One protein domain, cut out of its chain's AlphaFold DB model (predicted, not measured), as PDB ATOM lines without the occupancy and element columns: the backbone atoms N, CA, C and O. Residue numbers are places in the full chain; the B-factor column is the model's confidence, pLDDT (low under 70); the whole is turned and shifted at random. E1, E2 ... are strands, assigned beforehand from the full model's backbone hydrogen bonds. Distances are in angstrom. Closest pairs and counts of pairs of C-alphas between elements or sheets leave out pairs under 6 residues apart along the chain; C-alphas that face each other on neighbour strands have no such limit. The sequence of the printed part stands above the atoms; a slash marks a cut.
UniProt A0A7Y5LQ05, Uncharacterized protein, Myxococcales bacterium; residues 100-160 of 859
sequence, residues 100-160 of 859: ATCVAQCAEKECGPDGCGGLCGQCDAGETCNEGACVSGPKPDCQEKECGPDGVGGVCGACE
ATOM      1  N   ALA A 100     -77.344  -6.472 311.131       64.56
ATOM      2  CA  ALA A 100     -78.103  -6.266 309.890       64.56
ATOM      3  C   ALA A 100     -78.454  -4.793 309.568       64.56
ATOM      4  O   ALA A 100     -79.534  -4.501 309.050       64.56
ATOM      5  N   THR A 101     -77.564  -3.856 309.897       63.50
ATOM      6  CA  THR A 101     -77.718  -2.423 309.586       63.50
ATOM      7  C   THR A 101     -76.420  -1.836 309.054       63.50
ATOM      8  O   THR A 101     -75.847  -0.918 309.642       63.50
ATOM      9  N   CYS A 102     -75.968  -2.345 307.909       67.31
ATOM     10  CA  CYS A 102     -74.999  -1.610 307.112       67.31
ATOM     11  C   CYS A 102     -75.682  -0.488 306.315       67.31
ATOM     12  O   CYS A 102     -76.757  -0.678 305.747       67.31
ATOM     13  N   VAL A 103     -75.059   0.691 306.282       71.62
ATOM     14  CA  VAL A 103     -75.517   1.846 305.499       71.62
ATOM     15  C   VAL A 103     -74.447   2.144 304.459       71.62
ATOM     16  O   VAL A 103     -73.406   2.697 304.806       71.62
ATOM     17  N   ALA A 104     -74.713   1.764 303.206       66.88
ATOM     18  CA  ALA A 104     -73.791   1.888 302.078       66.88
ATOM     19  C   ALA A 104     -73.221   3.312 301.958       66.88
ATOM     20  O   ALA A 104     -73.948   4.276 301.694       66.88
ATOM     21  N   GLN A 105     -71.909   3.456 302.158       76.31
ATOM     22  CA  GLN A 105     -71.223   4.749 302.153       76.31
ATOM     23  C   GLN A 105     -70.704   5.085 300.753       76.31
ATOM     24  O   GLN A 105     -69.500   5.107 300.493       76.31
ATOM     25  N   CYS A 106     -71.668   5.353 299.867       80.94
ATOM     26  CA  CYS A 106     -71.466   5.846 298.500       80.94
ATOM     27  C   CYS A 106     -71.564   7.375 298.377       80.94
ATOM     28  O   CYS A 106     -71.549   7.914 297.274       80.94
ATOM     29  N   ALA A 107     -71.685   8.095 299.495       76.50
ATOM     30  CA  ALA A 107     -71.479   9.537 299.481       76.50
ATOM     31  C   ALA A 107     -70.014   9.813 299.104       76.50
ATOM     32  O   ALA A 107     -69.115   9.274 299.743       76.50
ATOM     33  N   GLU A 108     -69.804  10.638 298.077       70.12
ATOM     34  CA  GLU A 108     -68.476  11.039 297.580       70.12
ATOM     35  C   GLU A 108     -67.645   9.891 296.947       70.12
ATOM     36  O   GLU A 108     -66.423   9.987 296.879       70.12
ATOM     37  N   LYS A 109     -68.299   8.834 296.424       78.56
ATOM     38  CA  LYS A 109     -67.676   7.777 295.593       78.56
ATOM     39  C   LYS A 109     -68.381   7.595 294.244       78.56
ATOM     40  O   LYS A 109     -69.608   7.649 294.184       78.56
ATOM     41  N   GLU A 110     -67.604   7.315 293.199       81.56
ATOM     42  CA  GLU A 110     -68.055   7.101 291.811       81.56
ATOM     43  C   GLU A 110     -67.890   5.639 291.347       81.56
ATOM     44  O   GLU A 110     -68.763   5.111 290.657       81.56
ATOM     45  N   CYS A 111     -66.817   4.963 291.777       85.62
ATOM     46  CA  CYS A 111     -66.679   3.505 291.716       85.62
ATOM     47  C   CYS A 111     -66.005   2.958 292.998       85.62
ATOM     48  O   CYS A 111     -65.340   3.702 293.721       85.62
ATOM     49  N   GLY A 112     -66.171   1.663 293.309       82.75
ATOM     50  CA  GLY A 112     -65.500   0.981 294.439       82.75
ATOM     51  C   GLY A 112     -66.414   0.547 295.602       82.75
ATOM     52  O   GLY A 112     -67.620   0.775 295.555       82.75
ATOM     53  N   PRO A 113     -65.886  -0.115 296.651       82.50
ATOM     54  CA  PRO A 113     -66.699  -0.790 297.669       82.50
ATOM     55  C   PRO A 113     -67.477   0.157 298.594       82.50
ATOM     56  O   PRO A 113     -66.970   1.192 299.046       82.50
ATOM     57  N   ASP A 114     -68.704  -0.243 298.937       78.31
ATOM     58  CA  ASP A 114     -69.670   0.548 299.718       78.31
ATOM     59  C   ASP A 114     -69.536   0.429 301.248       78.31
ATOM     60  O   ASP A 114     -70.178   1.176 301.988       78.31
ATOM     61  N   GLY A 115     -68.679  -0.481 301.721       70.31
ATOM     62  CA  GLY A 115     -68.498  -0.813 303.141       70.31
ATOM     63  C   GLY A 115     -69.453  -1.889 303.681       70.31
ATOM     64  O   GLY A 115     -69.354  -2.244 304.851       70.31
ATOM     65  N   CYS A 116     -70.341  -2.419 302.838       73.00
ATOM     66  CA  CYS A 116     -71.414  -3.366 303.163       73.00
ATOM     67  C   CYS A 116     -71.360  -4.680 302.364       73.00
ATOM     68  O   CYS A 116     -72.239  -5.529 302.526       73.00
ATOM     69  N   GLY A 117     -70.346  -4.847 301.508       65.00
ATOM     70  CA  GLY A 117     -70.217  -5.972 300.575       65.00
ATOM     71  C   GLY A 117     -70.794  -5.697 299.180       65.00
ATOM     72  O   GLY A 117     -70.830  -6.607 298.357       65.00
ATOM     73  N   GLY A 118     -71.234  -4.465 298.907       70.88
ATOM     74  CA  GLY A 118     -71.641  -3.987 297.588       70.88
ATOM     75  C   GLY A 118     -70.616  -3.039 296.952       70.88
ATOM     76  O   GLY A 118     -69.558  -2.737 297.515       70.88
ATOM     77  N   LEU A 119     -70.954  -2.541 295.760       81.62
ATOM     78  CA  LEU A 119     -70.161  -1.571 295.004       81.62
ATOM     79  C   LEU A 119     -70.958  -0.280 294.768       81.62
ATOM     80  O   LEU A 119     -72.095  -0.301 294.296       81.62
ATOM     81  N   CYS A 120     -70.327   0.851 295.059       79.12
ATOM     82  CA  CYS A 120     -70.784   2.194 294.735       79.12
ATOM     83  C   CYS A 120     -70.437   2.538 293.284       79.12
ATOM     84  O   CYS A 120     -69.470   3.250 293.059       79.12
ATOM     85  N   GLY A 121     -71.211   2.052 292.312       79.94
ATOM     86  CA  GLY A 121     -70.999   2.380 290.896       79.94
ATOM     87  C   GLY A 121     -69.837   1.629 290.230       79.94
ATOM     88  O   GLY A 121     -69.225   0.733 290.816       79.94
ATOM     89  N   GLN A 122     -69.575   1.977 288.971       82.44
ATOM     90  CA  GLN A 122     -68.626   1.318 288.072       82.44
ATOM     91  C   GLN A 122     -68.001   2.375 287.153       82.44
ATOM     92  O   GLN A 122     -68.714   3.244 286.655       82.44
ATOM     93  N   CYS A 123     -66.683   2.309 286.959       81.94
ATOM     94  CA  CYS A 123     -65.933   3.257 286.133       81.94
ATOM     95  C   CYS A 123     -66.095   2.936 284.627       81.94
ATOM     96  O   CYS A 123     -66.370   1.785 284.272       81.94
ATOM     97  N   ASP A 124     -65.910   3.926 283.746       78.00
ATOM     98  CA  ASP A 124     -66.019   3.745 282.288       78.00
ATOM     99  C   ASP A 124     -64.816   2.979 281.688       78.00
ATOM    100  O   ASP A 124     -63.762   2.810 282.308       78.00
ATOM    101  N   ALA A 125     -64.970   2.482 280.456       62.25
ATOM    102  CA  ALA A 125     -63.977   1.629 279.798       62.25
ATOM    103  C   ALA A 125     -62.618   2.337 279.594       62.25
ATOM    104  O   ALA A 125     -62.503   3.275 278.806       62.25
ATOM    105  N   GLY A 126     -61.579   1.834 280.271       65.50
ATOM    106  CA  GLY A 126     -60.230   2.423 280.304       65.50
ATOM    107  C   GLY A 126     -59.888   3.151 281.612       65.50
ATOM    108  O   GLY A 126     -58.760   3.624 281.776       65.50
ATOM    109  N   GLU A 127     -60.826   3.221 282.558       79.44
ATOM    110  CA  GLU A 127     -60.618   3.796 283.888       79.44
ATOM    111  C   GLU A 127     -60.607   2.715 284.977       79.44
ATOM    112  O   GLU A 127     -61.264   1.680 284.881       79.44
ATOM    113  N   THR A 128     -59.830   2.945 286.032       79.31
ATOM    114  CA  THR A 128     -59.699   2.057 287.194       79.31
ATOM    115  C   THR A 128     -60.206   2.774 288.441       79.31
ATOM    116  O   THR A 128     -60.022   3.981 288.590       79.31
ATOM    117  N   CYS A 129     -60.834   2.038 289.358       79.50
ATOM    118  CA  CYS A 129     -61.238   2.581 290.652       79.50
ATOM    119  C   CYS A 129     -60.004   2.828 291.530       79.50
ATOM    120  O   CYS A 129     -59.280   1.883 291.847       79.50
ATOM    121  N   ASN A 130     -59.791   4.071 291.969       82.62
ATOM    122  CA  ASN A 130     -58.769   4.390 292.966       82.62
ATOM    123  C   ASN A 130     -59.310   5.371 294.017       82.62
ATOM    124  O   ASN A 130     -59.933   6.372 293.676       82.62
ATOM    125  N   GLU A 131     -59.122   5.042 295.299       83.06
ATOM    126  CA  GLU A 131     -59.631   5.765 296.485       83.06
ATOM    127  C   GLU A 131     -61.132   6.167 296.462       83.06
ATOM    128  O   GLU A 131     -61.583   6.951 297.294       83.06
ATOM    129  N   GLY A 132     -61.937   5.572 295.571       80.12
ATOM    130  CA  GLY A 132     -63.369   5.856 295.398       80.12
ATOM    131  C   GLY A 132     -63.729   6.672 294.149       80.12
ATOM    132  O   GLY A 132     -64.914   6.868 293.887       80.12
ATOM    133  N   ALA A 133     -62.744   7.124 293.371       85.50
ATOM    134  CA  ALA A 133     -62.936   7.860 292.122       85.50
ATOM    135  C   ALA A 133     -62.583   7.007 290.891       85.50
ATOM    136  O   ALA A 133     -61.758   6.088 290.967       85.50
ATOM    137  N   CYS A 134     -63.175   7.350 289.748       85.00
ATOM    138  CA  CYS A 134     -62.723   6.871 288.446       85.00
ATOM    139  C   CYS A 134     -61.408   7.584 288.084       85.00
ATOM    140  O   CYS A 134     -61.354   8.816 288.085       85.00
ATOM    141  N   VAL A 135     -60.340   6.841 287.776       81.06
ATOM    142  CA  VAL A 135     -59.097   7.426 287.245       81.06
ATOM    143  C   VAL A 135     -58.655   6.708 285.976       81.06
ATOM    144  O   VAL A 135     -58.608   5.481 285.932       81.06
ATOM    145  N   SER A 136     -58.299   7.467 284.940       70.06
ATOM    146  CA  SER A 136     -57.758   6.927 283.689       70.06
ATOM    147  C   SER A 136     -56.532   6.051 283.957       70.06
ATOM    148  O   SER A 136     -55.562   6.531 284.556       70.06
ATOM    149  N   GLY A 137     -56.562   4.792 283.512       60.66
ATOM    150  CA  GLY A 137     -55.455   3.856 283.705       60.66
ATOM    151  C   GLY A 137     -54.184   4.243 282.930       60.66
ATOM    152  O   GLY A 137     -54.209   5.139 282.077       60.66
ATOM    153  N   PRO A 138     -53.048   3.568 283.193       57.94
ATOM    154  CA  PRO A 138     -51.903   3.627 282.294       57.94
ATOM    155  C   PRO A 138     -52.328   3.187 280.886       57.94
ATOM    156  O   PRO A 138     -53.121   2.264 280.712       57.94
ATOM    157  N   LYS A 139     -51.820   3.880 279.867       55.34
ATOM    158  CA  LYS A 139     -52.161   3.605 278.468       55.34
ATOM    159  C   LYS A 139     -51.626   2.214 278.060       55.34
ATOM    160  O   LYS A 139     -50.453   1.970 278.338       55.34
ATOM    161  N   PRO A 140     -52.405   1.370 277.346       57.28
ATOM    162  CA  PRO A 140     -51.906   0.110 276.790       57.28
ATOM    163  C   PRO A 140     -50.664   0.327 275.921       57.28
ATOM    164  O   PRO A 140     -50.632   1.273 275.117       57.28
ATOM    165  N   ASP A 141     -49.667  -0.552 276.059       64.50
ATOM    166  CA  ASP A 141     -48.420  -0.473 275.298       64.50
ATOM    167  C   ASP A 141     -48.132  -1.766 274.525       64.50
ATOM    168  O   ASP A 141     -47.594  -2.742 275.043       64.50
ATOM    169  N   CYS A 142     -48.505  -1.737 273.247       72.50
ATOM    170  CA  CYS A 142     -48.222  -2.779 272.263       72.50
ATOM    171  C   CYS A 142     -47.059  -2.399 271.333       72.50
ATOM    172  O   CYS A 142     -46.991  -2.883 270.203       72.50
ATOM    173  N   GLN A 143     -46.172  -1.479 271.733       71.75
ATOM    174  CA  GLN A 143     -45.017  -1.143 270.901       71.75
ATOM    175  C   GLN A 143     -44.056  -2.339 270.838       71.75
ATOM    176  O   GLN A 143     -43.644  -2.879 271.858       71.75
ATOM    177  N   GLU A 144     -43.744  -2.752 269.608       67.50
ATOM    178  CA  GLU A 144     -42.872  -3.887 269.259       67.50
ATOM    179  C   GLU A 144     -43.415  -5.302 269.580       67.50
ATOM    180  O   GLU A 144     -42.695  -6.275 269.361       67.50
ATOM    181  N   LYS A 145     -44.695  -5.445 269.974       74.50
ATOM    182  CA  LYS A 145     -45.388  -6.747 270.090       74.50
ATOM    183  C   LYS A 145     -46.345  -7.023 268.925       74.50
ATOM    184  O   LYS A 145     -47.102  -6.146 268.514       74.50
ATOM    185  N   GLU A 146     -46.340  -8.267 268.458       78.38
ATOM    186  CA  GLU A 146     -47.257  -8.833 267.453       78.38
ATOM    187  C   GLU A 146     -48.416  -9.609 268.116       78.38
ATOM    188  O   GLU A 146     -49.492  -9.733 267.532       78.38
ATOM    189  N   CYS A 147     -48.191 -10.120 269.333       83.44
ATOM    190  CA  CYS A 147     -49.134 -10.915 270.118       83.44
ATOM    191  C   CYS A 147     -48.903 -10.750 271.640       83.44
ATOM    192  O   CYS A 147     -47.913 -10.161 272.087       83.44
ATOM    193  N   GLY A 148     -49.793 -11.323 272.460       80.19
ATOM    194  CA  GLY A 148     -49.595 -11.463 273.912       80.19
ATOM    195  C   GLY A 148     -50.063 -10.259 274.749       80.19
ATOM    196  O   GLY A 148     -50.671  -9.335 274.216       80.19
ATOM    197  N   PRO A 149     -49.846 -10.258 276.078       77.81
ATOM    198  CA  PRO A 149     -50.486  -9.302 276.988       77.81
ATOM    199  C   PRO A 149     -49.969  -7.858 276.852       77.81
ATOM    200  O   PRO A 149     -48.759  -7.620 276.745       77.81
ATOM    201  N   ASP A 150     -50.893  -6.896 276.941       67.31
ATOM    202  CA  ASP A 150     -50.672  -5.446 276.757       67.31
ATOM    203  C   ASP A 150     -50.166  -4.689 278.003       67.31
ATOM    204  O   ASP A 150     -49.996  -3.468 277.983       67.31
ATOM    205  N   GLY A 151     -49.946  -5.418 279.101       67.31
ATOM    206  CA  GLY A 151     -49.499  -4.886 280.391       67.31
ATOM    207  C   GLY A 151     -50.598  -4.284 281.274       67.31
ATOM    208  O   GLY A 151     -50.307  -3.943 282.420       67.31
ATOM    209  N   VAL A 152     -51.842  -4.174 280.790       64.00
ATOM    210  CA  VAL A 152     -52.982  -3.592 281.531       64.00
ATOM    211  C   VAL A 152     -54.231  -4.483 281.580       64.00
ATOM    212  O   VAL A 152     -55.211  -4.120 282.228       64.00
ATOM    213  N   GLY A 153     -54.179  -5.670 280.972       62.12
ATOM    214  CA  GLY A 153     -55.203  -6.722 281.079       62.12
ATOM    215  C   GLY A 153     -55.880  -7.089 279.758       62.12
ATOM    216  O   GLY A 153     -56.766  -7.940 279.752       62.12
ATOM    217  N   GLY A 154     -55.475  -6.469 278.649       66.19
ATOM    218  CA  GLY A 154     -55.841  -6.859 277.290       66.19
ATOM    219  C   GLY A 154     -54.724  -7.630 276.577       66.19
ATOM    220  O   GLY A 154     -53.691  -7.977 277.158       66.19
ATOM    221  N   VAL A 155     -54.933  -7.883 275.283       77.62
ATOM    222  CA  VAL A 155     -53.969  -8.556 274.400       77.62
ATOM    223  C   VAL A 155     -53.654  -7.712 273.164       77.62
ATOM    224  O   VAL A 155     -54.536  -7.147 272.516       77.62
ATOM    225  N   CYS A 156     -52.370  -7.643 272.832       74.12
ATOM    226  CA  CYS A 156     -51.814  -6.971 271.668       74.12
ATOM    227  C   CYS A 156     -51.938  -7.852 270.421       74.12
ATOM    228  O   CYS A 156     -50.943  -8.381 269.947       74.12
ATOM    229  N   GLY A 157     -53.151  -8.010 269.890       77.69
ATOM    230  CA  GLY A 157     -53.393  -8.829 268.696       77.69
ATOM    231  C   GLY A 157     -53.436 -10.338 268.968       77.69
ATOM    232  O   GLY A 157     -53.499 -10.781 270.115       77.69
ATOM    233  N   ALA A 158     -53.453 -11.117 267.887       79.00
ATOM    234  CA  ALA A 158     -53.499 -12.576 267.883       79.00
ATOM    235  C   ALA A 158     -52.725 -13.101 266.666       79.00
ATOM    236  O   ALA A 158     -52.682 -12.432 265.633       79.00
ATOM    237  N   CYS A 159     -52.118 -14.281 266.790       80.06
ATOM    238  CA  CYS A 159     -51.351 -14.892 265.708       80.06
ATOM    239  C   CYS A 159     -52.255 -15.520 264.634       80.06
ATOM    240  O   CYS A 159     -53.394 -15.905 264.905       80.06
ATOM    241  N   GLU A 160     -51.738 -15.622 263.410       76.69
ATOM    242  CA  GLU A 160     -52.389 -16.369 262.330       76.69
ATOM    243  C   GLU A 160     -52.304 -17.886 262.591       76.69
ATOM    244  O   GLU A 160     -51.483 -18.355 263.382       76.69
TER     245      GLU A 160
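Overview. This is residues 100 to 160 of the 859 residues of an uncharacterized protein of Myxococcales bacterium (UniProt A0A7Y5LQ05). With little regular structure, the domain is a long rod of mostly winding chain: a looped stretch, residues 100 to 126, then a small two-strand hairpin, E1 and E2, then a second looped stretch, residues 137 to 160, toward the other end. The printed part has 61 residues, with no named helix and two antiparallel strands, E1 then E2, and is all strand by class, though the named elements hold only 8 residues. It is extended, with a radius of gyration of the C-alphas of 16.7 A and spans of 55 by 21 by 13 A.

Along the chain. The printed part begins with C-alpha 100 at (-78.103, -6.266, 309.890). E1, residues 127 to 130, begins at C-alpha 127 (-60.618, 3.796, 283.888) and is 9.3 A long. E2, residues 133 to 136, is 9.9 A long and ends at C-alpha 136 (-57.758, 6.927, 283.689).

Arrangement. E1 and E2 form a hairpin with a tight link of 2 residues, their directions at 137 degrees. N 128 and O 135, 2.8 A apart, are within hydrogen-bond range.

Size, cuts and confidence. The C-alphas farthest apart, of Thr 101 and Glu 160, are 55.4 A apart. The printed part has no cut. Mean pLDDT of the printed part is 74.0; 18 residues are under 70, among them 137 to 141.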